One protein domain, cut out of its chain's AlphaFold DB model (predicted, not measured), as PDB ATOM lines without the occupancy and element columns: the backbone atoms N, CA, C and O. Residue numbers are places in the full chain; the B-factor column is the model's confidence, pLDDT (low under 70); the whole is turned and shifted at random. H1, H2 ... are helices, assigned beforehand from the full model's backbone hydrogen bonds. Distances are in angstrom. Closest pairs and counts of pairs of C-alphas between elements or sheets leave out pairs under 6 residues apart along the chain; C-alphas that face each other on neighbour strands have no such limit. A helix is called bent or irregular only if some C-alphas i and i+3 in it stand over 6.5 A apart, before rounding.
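This is residues 2 to 103 of the 264 residues of an uncharacterized protein of Gemmatimonadales bacterium (UniProt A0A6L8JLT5). Two helices, H2 and H4, cross as an X near their middles and make the core, and the longest helix, H1, passes over one side of this pair with its later part, while its residues 2 to 13 stick out free. The short helices H3 and H5 lie far out, H3 near the beginning of H4 and H5 near the beginning of H2. The printed part has 102 residues with five named helices, in the order H1, H2, H3, H4, H5, and no named strand; the class is all helix. The whole is elongated, spanning 45 by 28 by 21 A, and only just compact, close to loose, with a radius of gyration of the C-alphas of 15.2 A.

H1 holds residues 2 to 29 and measures 40.2 A from C-alpha 2 at (147.126, 68.350, 130.121) to C-alpha 29 at (168.796, 43.933, 153.531). H4, residues 68 to 89, measures 32.0 A, and H2, residues 35 to 53, measures 25.2 A. H2 is neither bent nor irregular, but only just: C-alphas 43 and 46 are 6.3 A apart. H3 is residues 61 to 64, and H5 is residues 98 to 102, ending with C-alpha 102 at (187.828, 51.262, 144.572).

H1 only just touches H4, with 3 pairs of C-alphas within 8 A and with its residues 19 to 23 alone. The closest C-alphas of these two are those of Gly 19 and Met 82, 6.5 A apart; the helices run the same way at a steep tilt of 56 degrees. H1 and H2 are close but not clearly touching, the closest C-alphas being those of Leu 18 and Cys 46 at 7.2 A, and they run opposite ways at a steep tilt of 46 degrees. H2 and H4 touch with 40 pairs of C-alphas within 8 A. Their closest C-alphas, those of Gly 42 and Gly 79, are 3.8 A apart, and they run opposite ways at a steep tilt of 50 degrees. H5 only just touches H2, with 3 pairs within 8 A; the closest C-alphas are those of Phe 36 and Met 98, 5.7 A apart. H3 is close to H4 but not clearly touching, with C-alphas 62 and 68 the closest at 6.0 A. H1 is apart from H3 and H5. In H1, H4 and H5 every O i to N i+4 pair is within hydrogen-bond range, in H2 13 of 15 are, and H3 is too short for such a pair.

The two C-alphas farthest apart are those of Gly 2 and Gln 103, at 49.3 A. The printed part has no cut, and no link is long. Residues 55 to 61, of which 61 belongs to H3, stand free. The mean pLDDT of the printed part is 79.9, and residues 59 to 66 and 91 to 103 are under 70.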
ATOM      1  N   GLY A   2     147.534  69.531 129.330       86.44
ATOM      2  CA  GLY A   2     147.126  68.350 130.121       86.44
ATOM      3  C   GLY A   2     148.026  67.108 130.003       86.44
ATOM      4  O   GLY A   2     148.358  66.511 131.019       86.44
ATOM      5  N   ILE A   3     148.494  66.757 128.797       87.00
ATOM      6  CA  ILE A   3     149.371  65.583 128.589       87.00
ATOM      7  C   ILE A   3     150.736  65.768 129.267       87.00
ATOM      8  O   ILE A   3     151.222  64.853 129.920       87.00
ATOM      9  N   ILE A   4     151.328  66.963 129.158       87.56
ATOM     10  CA  ILE A   4     152.620  67.274 129.787       87.56
ATOM     11  C   ILE A   4     152.482  67.226 131.309       87.56
ATOM     12  O   ILE A   4     153.274  66.568 131.967       87.56
ATOM     13  N   ALA A   5     151.448  67.863 131.870       90.25
ATOM     14  CA  ALA A   5     151.203  67.836 133.310       90.25
ATOM     15  C   ALA A   5     150.966  66.406 133.831       90.25
ATOM     16  O   ALA A   5     151.539  66.022 134.850       90.25
ATOM     17  N   GLY A   6     150.180  65.604 133.104       89.62
ATOM     18  CA  GLY A   6     149.937  64.199 133.433       89.62
ATOM     19  C   GLY A   6     151.210  63.353 133.386       89.62
ATOM     20  O   GLY A   6     151.492  62.624 134.336       89.62
ATOM     21  N   PHE A   7     152.017  63.490 132.331       85.31
ATOM     22  CA  PHE A   7     153.306  62.803 132.224       85.31
ATOM     23  C   PHE A   7     154.251  63.198 133.359       85.31
ATOM     24  O   PHE A   7     154.817  62.326 134.010       85.31
ATOM     25  N   THR A   8     154.384  64.495 133.637       88.38
ATOM     26  CA  THR A   8     155.226  65.009 134.721       88.38
ATOM     27  C   THR A   8     154.812  64.423 136.071       88.38
ATOM     28  O   THR A   8     155.667  63.958 136.823       88.38
ATOM     29  N   LEU A   9     153.508  64.364 136.366       92.94
ATOM     30  CA  LEU A   9     152.998  63.771 137.604       92.94
ATOM     31  C   LEU A   9     153.331  62.275 137.714       92.94
ATOM     32  O   LEU A   9     153.826  61.831 138.750       92.94
ATOM     33  N   ILE A  10     153.102  61.505 136.646       89.00
ATOM     34  CA  ILE A  10     153.446  60.075 136.594       89.00
ATOM     35  C   ILE A  10     154.953  59.883 136.782       89.00
ATOM     36  O   ILE A  10     155.370  59.031 137.563       89.00
ATOM     37  N   HIS A  11     155.768  60.701 136.118       87.19
ATOM     38  CA  HIS A  11     157.223  60.637 136.193       87.19
ATOM     39  C   HIS A  11     157.726  60.870 137.623       87.19
ATOM     40  O   HIS A  11     158.467  60.045 138.155       87.19
ATOM     41  N   PHE A  12     157.277  61.942 138.286       91.50
ATOM     42  CA  PHE A  12     157.652  62.210 139.677       91.50
ATOM     43  C   PHE A  12     157.145  61.134 140.641       91.50
ATOM     44  O   PHE A  12     157.868  60.758 141.561       91.50
ATOM     45  N   THR A  13     155.946  60.595 140.410       92.12
ATOM     46  CA  THR A  13     155.394  59.506 141.232       92.12
ATOM     47  C   THR A  13     156.226  58.229 141.094       92.12
ATOM     48  O   THR A  13     156.547  57.590 142.094       92.12
ATOM     49  N   ALA A  14     156.639  57.882 139.871       90.62
ATOM     50  CA  ALA A  14     157.507  56.735 139.619       90.62
ATOM     51  C   ALA A  14     158.870  56.895 140.307       90.62
ATOM     52  O   ALA A  14     159.336  55.973 140.976       90.62
ATOM     53  N   TRP A  15     159.485  58.079 140.217       93.06
ATOM     54  CA  TRP A  15     160.754  58.366 140.893       93.06
ATOM     55  C   TRP A  15     160.643  58.361 142.418       93.06
ATOM     56  O   TRP A  15     161.542  57.851 143.086       93.06
ATOM     57  N   ALA A  16     159.542  58.871 142.976       92.75
ATOM     58  CA  ALA A  16     159.269  58.771 144.407       92.75
ATOM     59  C   ALA A  16     159.155  57.301 144.843       92.75
ATOM     60  O   ALA A  16     159.786  56.903 145.821       92.75
ATOM     61  N   GLY A  17     158.439  56.478 144.070       94.31
ATOM     62  CA  GLY A  17     158.340  55.034 144.296       94.31
ATOM     63  C   GLY A  17     159.695  54.323 144.236       94.31
ATOM     64  O   GLY A  17     160.006  53.525 145.118       94.31
ATOM     65  N   LEU A  18     160.545  54.654 143.258       94.00
ATOM     66  CA  LEU A  18     161.912  54.124 143.165       94.00
ATOM     67  C   LEU A  18     162.787  54.562 144.347       94.00
ATOM     68  O   LEU A  18     163.602  53.774 144.819       94.00
ATOM     69  N   GLY A  19     162.620  55.783 144.858       93.25
ATOM     70  CA  GLY A  19     163.307  56.235 146.070       93.25
ATOM     71  C   GLY A  19     162.852  55.476 147.320       93.25
ATOM     72  O   GLY A  19     163.683  55.039 148.117       93.25
ATOM     73  N   MET A  20     161.542  55.254 147.467       93.62
ATOM     74  CA  MET A  20     160.976  54.452 148.558       93.62
ATOM     75  C   MET A  20     161.444  52.996 148.498       93.62
ATOM     76  O   MET A  20     161.820  52.438 149.524       93.62
ATOM     77  N   LEU A  21     161.474  52.398 147.302       92.44
ATOM     78  CA  LEU A  21     162.010  51.054 147.086       92.44
ATOM     79  C   LEU A  21     163.485  50.976 147.491       92.44
ATOM     80  O   LEU A  21     163.869  50.049 148.197       92.44
ATOM     81  N   ALA A  22     164.299  51.958 147.098       90.81
ATOM     82  CA  ALA A  22     165.708  52.008 147.477       90.81
ATOM     83  C   ALA A  22     165.883  52.051 149.004       90.81
ATOM     84  O   ALA A  22     166.668  51.281 149.555       90.81
ATOM     85  N   ALA A  23     165.118  52.904 149.692       89.69
ATOM     86  CA  ALA A  23     165.143  53.004 151.149       89.69
ATOM     87  C   ALA A  23     164.688  51.700 151.828       89.69
ATOM     88  O   ALA A  23     165.342  51.236 152.762       89.69
ATOM     89  N   ALA A  24     163.615  51.082 151.327       89.25
ATOM     90  CA  ALA A  24     163.110  49.810 151.833       89.25
ATOM     91  C   ALA A  24     164.129  48.679 151.648       89.25
ATOM     92  O   ALA A  24     164.364  47.925 152.582       89.25
ATOM     93  N   LEU A  25     164.784  48.589 150.485       85.12
ATOM     94  CA  LEU A  25     165.827  47.591 150.220       85.12
ATOM     95  C   LEU A  25     167.035  47.774 151.135       85.12
ATOM     96  O   LEU A  25     167.540  46.802 151.688       85.12
ATOM     97  N   VAL A  26     167.483  49.018 151.315       84.12
ATOM     98  CA  VAL A  26     168.579  49.348 152.233       84.12
ATOM     99  C   VAL A  26     168.237  48.927 153.659       84.12
ATOM    100  O   VAL A  26     169.064  48.301 154.315       84.12
ATOM    101  N   GLN A  27     167.028  49.241 154.125       85.31
ATOM    102  CA  GLN A  27     166.579  48.906 155.475       85.31
ATOM    103  C   GLN A  27     166.391  47.397 155.661       85.31
ATOM    104  O   GLN A  27     166.832  46.849 156.666       85.31
ATOM    105  N   TRP A  28     165.751  46.734 154.698       81.88
ATOM    106  CA  TRP A  28     165.423  45.312 154.755       81.88
ATOM    107  C   TRP A  28     166.666  44.423 154.664       81.88
ATOM    108  O   TRP A  28     166.808  43.494 155.450       81.88
ATOM    109  N   ALA A  29     167.586  44.727 153.746       76.69
ATOM    110  CA  ALA A  29     168.796  43.933 153.531       76.69
ATOM    111  C   ALA A  29     170.027  44.466 154.288       76.69
ATOM    112  O   ALA A  29     171.125  43.948 154.100       76.69
ATOM    113  N   GLY A  30     169.883  45.515 155.108       76.19
ATOM    114  CA  GLY A  30     171.005  46.120 155.836       76.19
ATOM    115  C   GLY A  30     172.136  46.595 154.915       76.19
ATOM    116  O   GLY A  30     173.315  46.472 155.256       76.19
ATOM    117  N   LEU A  31     171.800  47.076 153.712       77.56
ATOM    118  CA  LEU A  31     172.795  47.447 152.706       77.56
ATOM    119  C   LEU A  31     173.484  48.765 153.071       77.56
ATOM    120  O   LEU A  31     172.836  49.700 153.548       77.56
ATOM    121  N   PRO A  32     174.782  48.915 152.765       75.44
ATOM    122  CA  PRO A  32     175.462  50.177 152.987       75.44
ATOM    123  C   PRO A  32     174.907  51.273 152.067       75.44
ATOM    124  O   PRO A  32     174.804  51.114 150.847       75.44
ATOM    125  N   ARG A  33     174.617  52.438 152.655       80.62
ATOM    126  CA  ARG A  33     174.153  53.653 151.963       80.62
ATOM    127  C   ARG A  33     175.322  54.384 151.304       80.62
ATOM    128  O   ARG A  33     175.718  55.454 151.751       80.62
ATOM    129  N   ASN A  34     175.925  53.788 150.279       78.00
ATOM    130  CA  ASN A  34     177.054  54.395 149.572       78.00
ATOM    131  C   ASN A  34     176.768  54.618 148.080       78.00
ATOM    132  O   ASN A  34     175.888  54.001 147.479       78.00
ATOM    133  N   VAL A  35     177.553  55.516 147.482       80.00
ATOM    134  CA  VAL A  35     177.435  55.930 146.072       80.00
ATOM    135  C   VAL A  35     177.569  54.750 145.110       80.00
ATOM    136  O   VAL A  35     176.949  54.749 144.053       80.00
ATOM    137  N   PHE A  36     178.360  53.739 145.469       78.56
ATOM    138  CA  PHE A  36     178.594  52.579 144.621       78.56
ATOM    139  C   PHE A  36     177.353  51.674 144.537       78.56
ATOM    140  O   PHE A  36     176.917  51.347 143.434       78.56
ATOM    141  N   ILE A  37     176.725  51.344 145.673       81.50
ATOM    142  CA  ILE A  37     175.433  50.637 145.689       81.50
ATOM    143  C   ILE A  37     174.368  51.468 144.970       81.50
ATOM    144  O   ILE A  37     173.607  50.923 144.175       81.50
ATOM    145  N   GLY A  38     174.371  52.790 145.165       88.00
ATOM    146  CA  GLY A  38     173.486  53.696 144.438       88.00
ATOM    147  C   GLY A  38     173.670  53.648 142.926       88.00
ATOM    148  O   GLY A  38     172.687  53.568 142.198       88.00
ATOM    149  N   ALA A  39     174.911  53.627 142.438       86.75
ATOM    150  CA  ALA A  39     175.195  53.503 141.013       86.75
ATOM    151  C   ALA A  39     174.686  52.171 140.442       86.75
ATOM    152  O   ALA A  39     174.095  52.173 139.366       86.75
ATOM    153  N   LEU A  40     174.850  51.053 141.162       85.81
ATOM    154  CA  LEU A  40     174.317  49.746 140.748       85.81
ATOM    155  C   LEU A  40     172.786  49.717 140.767       85.81
ATOM    156  O   LEU A  40     172.169  49.210 139.831       85.81
ATOM    157  N   TYR A  41     172.171  50.297 141.799       89.94
ATOM    158  CA  TYR A  41     170.720  50.439 141.895       89.94
ATOM    159  C   TYR A  41     170.167  51.241 140.713       89.94
ATOM    160  O   TYR A  41     169.253  50.793 140.024       89.94
ATOM    161  N   GLY A  42     170.773  52.394 140.428       90.38
ATOM    162  CA  GLY A  42     170.432  53.211 139.273       90.38
ATOM    163  C   GLY A  42     170.607  52.447 137.963       90.38
ATOM    164  O   GLY A  42     169.689  52.358 137.155       90.38
ATOM    165  N   LEU A  43     171.772  51.833 137.776       87.00
ATOM    166  CA  LEU A  43     172.111  51.136 136.546       87.00
ATOM    167  C   LEU A  43     171.154  49.979 136.238       87.00
ATOM    168  O   LEU A  43     170.706  49.864 135.100       87.00
ATOM    169  N   PHE A  44     170.830  49.146 137.224       87.31
ATOM    170  CA  PHE A  44     170.090  47.909 136.982       87.31
ATOM    171  C   PHE A  44     168.612  48.015 137.355       87.31
ATOM    172  O   PHE A  44     167.759  47.684 136.537       87.31
ATOM    173  N   VAL A  45     168.280  48.528 138.543       89.44
ATOM    174  CA  VAL A  45     166.887  48.577 139.021       89.44
ATOM    175  C   VAL A  45     166.111  49.702 138.339       89.44
ATOM    176  O   VAL A  45     165.041  49.450 137.783       89.44
ATOM    177  N   CYS A  46     166.650  50.926 138.309       91.12
ATOM    178  CA  CYS A  46     165.960  52.036 137.641       91.12
ATOM    179  C   CYS A  46     165.863  51.807 136.124       91.12
ATOM    180  O   CYS A  46     164.821  52.085 135.530       91.12
ATOM    181  N   SER A  47     166.900  51.240 135.495       86.81
ATOM    182  CA  SER A  47     166.833  50.890 134.069       86.81
ATOM    183  C   SER A  47     165.849  49.772 133.775       86.81
ATOM    184  O   SER A  47     165.123  49.865 132.787       86.81
ATOM    185  N   LEU A  48     165.756  48.753 134.631       85.62
ATOM    186  CA  LEU A  48     164.734  47.722 134.484       85.62
ATOM    187  C   LEU A  48     163.325  48.324 134.572       85.62
ATOM    188  O   LEU A  48     162.500  48.059 133.702       85.62
ATOM    189  N   ALA A  49     163.064  49.184 135.561       87.81
ATOM    190  CA  ALA A  49     161.777  49.869 135.690       87.81
ATOM    191  C   ALA A  49     161.446  50.716 134.448       87.81
ATOM    192  O   ALA A  49     160.318  50.682 133.954       87.81
ATOM    193  N   PHE A  50     162.439  51.428 133.907       84.94
ATOM    194  CA  PHE A  50     162.294  52.205 132.679       84.94
ATOM    195  C   PHE A  50     161.936  51.322 131.474       84.94
ATOM    196  O   PHE A  50     160.965  51.606 130.775       84.94
ATOM    197  N   TYR A  51     162.674  50.233 131.246       79.00
ATOM    198  CA  TYR A  51     162.437  49.340 130.110       79.00
ATOM    199  C   TYR A  51     161.119  48.564 130.227       79.00
ATOM    200  O   TYR A  51     160.398  48.437 129.237       79.00
ATOM    201  N   VAL A  52     160.728  48.140 131.433       81.06
ATOM    202  CA  VAL A  52     159.398  47.554 131.688       81.06
ATOM    203  C   VAL A  52     158.288  48.557 131.369       81.06
ATOM    204  O   VAL A  52     157.305  48.199 130.721       81.06
ATOM    205  N   GLY A  53     158.457  49.830 131.742       79.69
ATOM    206  CA  GLY A  53     157.515  50.901 131.398       79.69
ATOM    207  C   GLY A  53     157.346  51.119 129.890       79.69
ATOM    208  O   GLY A  53     156.332  51.656 129.448       79.69
ATOM    209  N   LEU A  54     158.307  50.658 129.090       77.19
ATOM    210  CA  LEU A  54     158.318  50.791 127.638       77.19
ATOM    211  C   LEU A  54     157.896  49.527 126.896       77.19
ATOM    212  O   LEU A  54     157.829  49.550 125.672       77.19
ATOM    213  N   ILE A  55     157.531  48.452 127.595       74.25
ATOM    214  CA  ILE A  55     157.134  47.190 126.950       74.25
ATOM    215  C   ILE A  55     155.891  47.339 126.054       74.25
ATOM    216  O   ILE A  55     155.651  46.531 125.163       74.25
ATOM    217  N   ARG A  56     155.080  48.376 126.300       75.69
ATOM    218  CA  ARG A  56     153.910  48.745 125.485       75.69
ATOM    219  C   ARG A  56     154.173  49.933 124.558       75.69
ATOM    220  O   ARG A  56     153.271  50.338 123.829       75.69
ATOM    221  N   ALA A  57     155.370  50.514 124.609       72.44
ATOM    222  CA  ALA A  57     155.768  51.608 123.740       72.44
ATOM    223  C   ALA A  57     156.238  51.064 122.377       72.44
ATOM    224  O   ALA A  57     156.711  49.929 122.294       72.44
ATOM    225  N   PRO A  58     156.139  51.858 121.296       70.19
ATOM    226  CA  PRO A  58     156.697  51.476 120.003       70.19
ATOM    227  C   PRO A  58     158.193  51.142 120.121       70.19
ATOM    228  O   PRO A  58     158.955  51.911 120.712       70.19
ATOM    229  N   SER A  59     158.621  50.029 119.519       60.66
ATOM    230  CA  SER A  59     159.961  49.426 119.666       60.66
ATOM    231  C   SER A  59     161.144  50.330 119.274       60.66
ATOM    232  O   SER A  59     162.275  50.049 119.649       60.66
ATOM    233  N   GLY A  60     160.902  51.450 118.582       60.69
ATOM    234  CA  GLY A  60     161.923  52.432 118.184       60.69
ATOM    235  C   GLY A  60     161.983  53.718 119.024       60.69
ATOM    236  O   GLY A  60     162.804  54.594 118.740       60.69
ATOM    237  N   LEU A  61     161.128  53.877 120.043       66.88
ATOM    238  CA  LEU A  61     161.041  55.132 120.806       66.88
ATOM    239  C   LEU A  61     162.333  55.415 121.593       66.88
ATOM    240  O   LEU A  61     162.858  56.523 121.548       66.88
ATOM    241  N   VAL A  62     162.919  54.392 122.226       59.00
ATOM    242  CA  VAL A  62     164.183  54.535 122.976       59.00
ATOM    243  C   VAL A  62     165.362  54.832 122.067       59.00
ATOM    244  O   VAL A  62     166.268  55.553 122.471       59.00
ATOM    245  N   MET A  63     165.352  54.299 120.844       59.66
ATOM    246  CA  MET A  63     166.427  54.507 119.874       59.66
ATOM    247  C   MET A  63     166.418  55.922 119.290       59.66
ATOM    248  O   MET A  63     167.469  56.408 118.885       59.66
ATOM    249  N   SER A  64     165.258  56.586 119.266       65.19
ATOM    250  CA  SER A  64     165.098  57.915 118.664       65.19
ATOM    251  C   SER A  64     165.149  59.066 119.674       65.19
ATOM    252  O   SER A  64     165.766  60.085 119.374       65.19
ATOM    253  N   ALA A  65     164.563  58.926 120.870       66.12
ATOM    254  CA  ALA A  65     164.684  59.909 121.953       66.12
ATOM    255  C   ALA A  65     164.193  59.314 123.288       66.12
ATOM    256  O   ALA A  65     163.025  58.931 123.375       66.12
ATOM    257  N   PRO A  66     165.016  59.259 124.357       60.38
ATOM    258  CA  PRO A  66     166.291  59.963 124.567       60.38
ATOM    259  C   PRO A  66     167.576  59.231 124.109       60.38
ATOM    260  O   PRO A  66     168.666  59.750 124.334       60.38
ATOM    261  N   GLY A  67     167.491  58.068 123.452       74.00
ATOM    262  CA  GLY A  67     168.660  57.238 123.120       74.00
ATOM    263  C   GLY A  67     169.063  56.337 124.294       74.00
ATOM    264  O   GLY A  67     169.102  56.781 125.444       74.00
ATOM    265  N   TRP A  68     169.398  55.069 124.032       75.75
ATOM    266  CA  TRP A  68     169.746  54.113 125.096       75.75
ATOM    267  C   TRP A  68     170.910  54.564 126.012       75.75
ATOM    268  O   TRP A  68     170.795  54.332 127.219       75.75
ATOM    269  N   PRO A  69     171.976  55.266 125.547       80.75
ATOM    270  CA  PRO A  69     173.045  55.698 126.448       80.75
ATOM    271  C   PRO A  69     172.565  56.739 127.462       80.75
ATOM    272  O   PRO A  69     172.978  56.712 128.618       80.75
ATOM    273  N   ALA A  70     171.671  57.646 127.056       83.69
ATOM    274  CA  ALA A  70     171.149  58.681 127.945       83.69
ATOM    275  C   ALA A  70     170.313  58.073 129.078       83.69
ATOM    276  O   ALA A  70     170.448  58.485 130.227       83.69
ATOM    277  N   VAL A  71     169.505  57.056 128.763       81.88
ATOM    278  CA  VAL A  71     168.758  56.273 129.762       81.88
ATOM    279  C   VAL A  71     169.725  55.596 130.729       81.88
ATOM    280  O   VAL A  71     169.591  55.740 131.941       81.88
ATOM    281  N   PHE A  72     170.727  54.902 130.189       81.75
ATOM    282  CA  PHE A  72     171.712  54.153 130.962       81.75
ATOM    283  C   PHE A  72     172.461  55.047 131.964       81.75
ATOM    284  O   PHE A  72     172.466  54.779 133.168       81.75
ATOM    285  N   PHE A  73     173.056  56.147 131.493       86.00
ATOM    286  CA  PHE A  73     173.819  57.060 132.349       86.00
ATOM    287  C   PHE A  73     172.926  57.914 133.252       86.00
ATOM    288  O   PHE A  73     173.292  58.170 134.400       86.00
ATOM    289  N   GLY A  74     171.748  58.324 132.773       89.25
ATOM    290  CA  GLY A  74     170.779  59.080 133.564       89.25
ATOM    291  C   GLY A  74     170.275  58.284 134.766       89.25
ATOM    292  O   GLY A  74     170.236  58.804 135.880       89.25
ATOM    293  N   ASN A  75     169.978  56.998 134.571       92.25
ATOM    294  CA  ASN A  75     169.542  56.119 135.653       92.25
ATOM    295  C   ASN A  75     170.660  55.846 136.661       92.25
ATOM    296  O   ASN A  75     170.419  55.922 137.867       92.25
ATOM    297  N   ALA A  76     171.892  55.603 136.195       89.94
ATOM    298  CA  ALA A  76     173.052  55.468 137.077       89.94
ATOM    299  C   ALA A  76     173.251  56.727 137.943       89.94
ATOM    300  O   ALA A  76     173.427  56.623 139.159       89.94
ATOM    301  N   LEU A  77     173.148  57.919 137.342       91.00
ATOM    302  CA  LEU A  77     173.233  59.194 138.055       91.00
ATOM    303  C   LEU A  77     172.100  59.356 139.075       91.00
ATOM    304  O   LEU A  77     172.350  59.777 140.203       91.00
ATOM    305  N   ALA A  78     170.870  58.996 138.717       91.50
ATOM    306  CA  ALA A  78     169.743  59.082 139.635       91.50
ATOM    307  C   ALA A  78     169.942  58.195 140.873       91.50
ATOM    308  O   ALA A  78     169.721  58.649 141.995       91.50
ATOM    309  N   GLY A  79     170.443  56.971 140.690       91.62
ATOM    310  CA  GLY A  79     170.790  56.086 141.801       91.62
ATOM    311  C   GLY A  79     171.893  56.662 142.701       91.62
ATOM    312  O   GLY A  79     171.772  56.630 143.927       91.62
ATOM    313  N   VAL A  80     172.925  57.278 142.111       89.62
ATOM    314  CA  VAL A  80     173.962  58.019 142.858       89.62
ATOM    315  C   VAL A  80     173.349  59.144 143.693       89.62
ATOM    316  O   VAL A  80     173.666  59.262 144.879       89.62
ATOM    317  N   VAL A  81     172.461  59.953 143.112       90.88
ATOM    318  CA  VAL A  81     171.805  61.073 143.807       90.88
ATOM    319  C   VAL A  81     170.935  60.568 144.959       90.88
ATOM    320  O   VAL A  81     171.065  61.068 146.076       90.88
ATOM    321  N   MET A  82     170.110  59.543 144.730       91.19
ATOM    322  CA  MET A  82     169.254  58.942 145.760       91.19
ATOM    323  C   MET A  82     170.058  58.444 146.961       91.19
ATOM    324  O   MET A  82     169.730  58.759 148.104       91.19
ATOM    325  N   PHE A  83     171.130  57.688 146.717       89.25
ATOM    326  CA  PHE A  83     171.945  57.119 147.790       89.25
ATOM    327  C   PHE A  83     172.810  58.161 148.488       89.25
ATOM    328  O   PHE A  83     173.013  58.057 149.695       89.25
ATOM    329  N   THR A  84     173.262  59.191 147.773       86.00
ATOM    330  CA  THR A  84     173.946  60.334 148.391       86.00
ATOM    331  C   THR A  84     173.002  61.077 149.331       86.00
ATOM    332  O   THR A  84     173.370  61.350 150.469       86.00
ATOM    333  N   HIS A  85     171.765  61.338 148.903       88.62
ATOM    334  CA  HIS A  85     170.757  61.969 149.752       88.62
ATOM    335  C   HIS A  85     170.426  61.112 150.980       88.62
ATOM    336  O   HIS A  85     170.441  61.612 152.103       88.62
ATOM    337  N   MET A  86     170.178  59.809 150.795       87.31
ATOM    338  CA  MET A  86     169.951  58.891 151.917       87.31
ATOM    339  C   MET A  86     171.133  58.889 152.879       87.31
ATOM    340  O   MET A  86     170.923  58.949 154.085       87.31
ATOM    341  N   HIS A  87     172.364  58.870 152.370       81.88
ATOM    342  CA  HIS A  87     173.560  58.957 153.196       81.88
ATOM    343  C   HIS A  87     173.633  60.276 153.978       81.88
ATOM    344  O   HIS A  87     173.933  60.248 155.158       81.88
ATOM    345  N   TRP A  88     173.307  61.418 153.369       82.44
ATOM    346  CA  TRP A  88     173.343  62.720 154.050       82.44
ATOM    347  C   TRP A  88     172.308  62.856 155.165       82.44
ATOM    348  O   TRP A  88     172.580  63.486 156.182       82.44
ATOM    349  N   VAL A  89     171.120  62.280 154.976       84.75
ATOM    350  CA  VAL A  89     170.040  62.330 155.975       84.75
ATOM    351  C   VAL A  89     170.225  61.266 157.062       84.75
ATOM    352  O   VAL A  89     169.675  61.383 158.154       84.75
ATOM    353  N   SER A  90     171.020  60.230 156.791       74.31
ATOM    354  CA  SER A  90     171.334  59.179 157.755       74.31
ATOM    355  C   SER A  90     172.635  59.532 158.468       74.31
ATOM    356  O   SER A  90     173.686  59.523 157.846       74.31
ATOM    357  N   SER A  91     172.616  59.773 159.777       64.56
ATOM    358  CA  SER A  91     173.827  60.059 160.572       64.56
ATOM    359  C   SER A  91     174.799  58.868 160.707       64.56
ATOM    360  O   SER A  91     175.559  58.792 161.672       64.56
ATOM    361  N   GLU A  92     174.763  57.902 159.786       60.03
ATOM    362  CA  GLU A  92     175.623  56.727 159.804       60.03
ATOM    363  C   GLU A  92     177.034  57.081 159.306       60.03
ATOM    364  O   GLU A  92     177.189  57.578 158.185       60.03
ATOM    365  N   PRO A  93     178.087  56.788 160.091       52.41
ATOM    366  CA  PRO A  93     179.469  56.931 159.649       52.41
ATOM    367  C   PRO A  93     179.785  55.866 158.584       52.41
ATOM    368  O   PRO A  93     180.264  54.774 158.881       52.41
ATOM    369  N   GLY A  94     179.476  56.168 157.324       54.19
ATOM    370  CA  GLY A  94     179.642  55.275 156.176       54.19
ATOM    371  C   GLY A  94     180.432  55.933 155.047       54.19
ATOM    372  O   GLY A  94     180.358  57.136 154.841       54.19
ATOM    373  N   ILE A  95     181.226  55.138 154.330       53.34
ATOM    374  CA  ILE A  95     182.237  55.572 153.355       53.34
ATOM    375  C   ILE A  95     181.649  56.518 152.291       53.34
ATOM    376  O   ILE A  95     180.979  56.089 151.349       53.34
ATOM    377  N   VAL A  96     181.978  57.806 152.407       51.19
ATOM    378  CA  VAL A  96     181.737  58.812 151.373       51.19
ATOM    379  C   VAL A  96     182.741  58.573 150.244       51.19
ATOM    380  O   VAL A  96     183.953  58.715 150.420       51.19
ATOM    381  N   GLY A  97     182.234  58.197 149.075       55.69
ATOM    382  CA  GLY A  97     182.981  58.245 147.823       55.69
ATOM    383  C   GLY A  97     183.264  56.889 147.182       55.69
ATOM    384  O   GLY A  97     183.883  56.002 147.767       55.69
ATOM    385  N   MET A  98     182.903  56.798 145.898       54.50
ATOM    386  CA  MET A  98     183.291  55.727 144.970       54.50
ATOM    387  C   MET A  98     184.805  55.443 145.004       54.50
ATOM    388  O   MET A  98     185.237  54.310 144.813       54.50
ATOM    389  N   MET A  99     185.607  56.465 145.324       46.09
ATOM    390  CA  MET A  99     187.059  56.375 145.387       46.09
ATOM    391  C   MET A  99     187.555  55.551 146.585       46.09
ATOM    392  O   MET A  99     188.309  54.620 146.361       46.09
ATOM    393  N   ASN A 100     187.076  55.759 147.817       55.91
ATOM    394  CA  ASN A 100     187.507  54.960 148.985       55.91
ATOM    395  C   ASN A 100     187.176  53.459 148.846       55.91
ATOM    396  O   ASN A 100     187.842  52.598 149.424       55.91
ATOM    397  N   PHE A 101     186.156  53.147 148.045       56.09
ATOM    398  CA  PHE A 101     185.716  51.791 147.750       56.09
ATOM    399  C   PHE A 101     186.617  51.065 146.736       56.09
ATOM    400  O   PHE A 101     187.005  49.911 146.943       56.09
ATOM    401  N   LEU A 102     186.996  51.771 145.667       59.00
ATOM    402  CA  LEU A 102     187.828  51.262 144.572       59.00
ATOM    403  C   LEU A 102     189.342  51.468 144.801       59.00
ATOM    404  O   LEU A 102     190.157  50.855 144.119       59.00
ATOM    405  N   GLN A 103     189.745  52.295 145.772       56.47
ATOM    406  CA  GLN A 103     191.134  52.742 145.990       56.47
ATOM    407  C   GLN A 103     192.114  51.666 146.455       56.47
ATOM    408  O   GLN A 103     193.321  51.904 146.470       56.47
TER     409      GLN A 103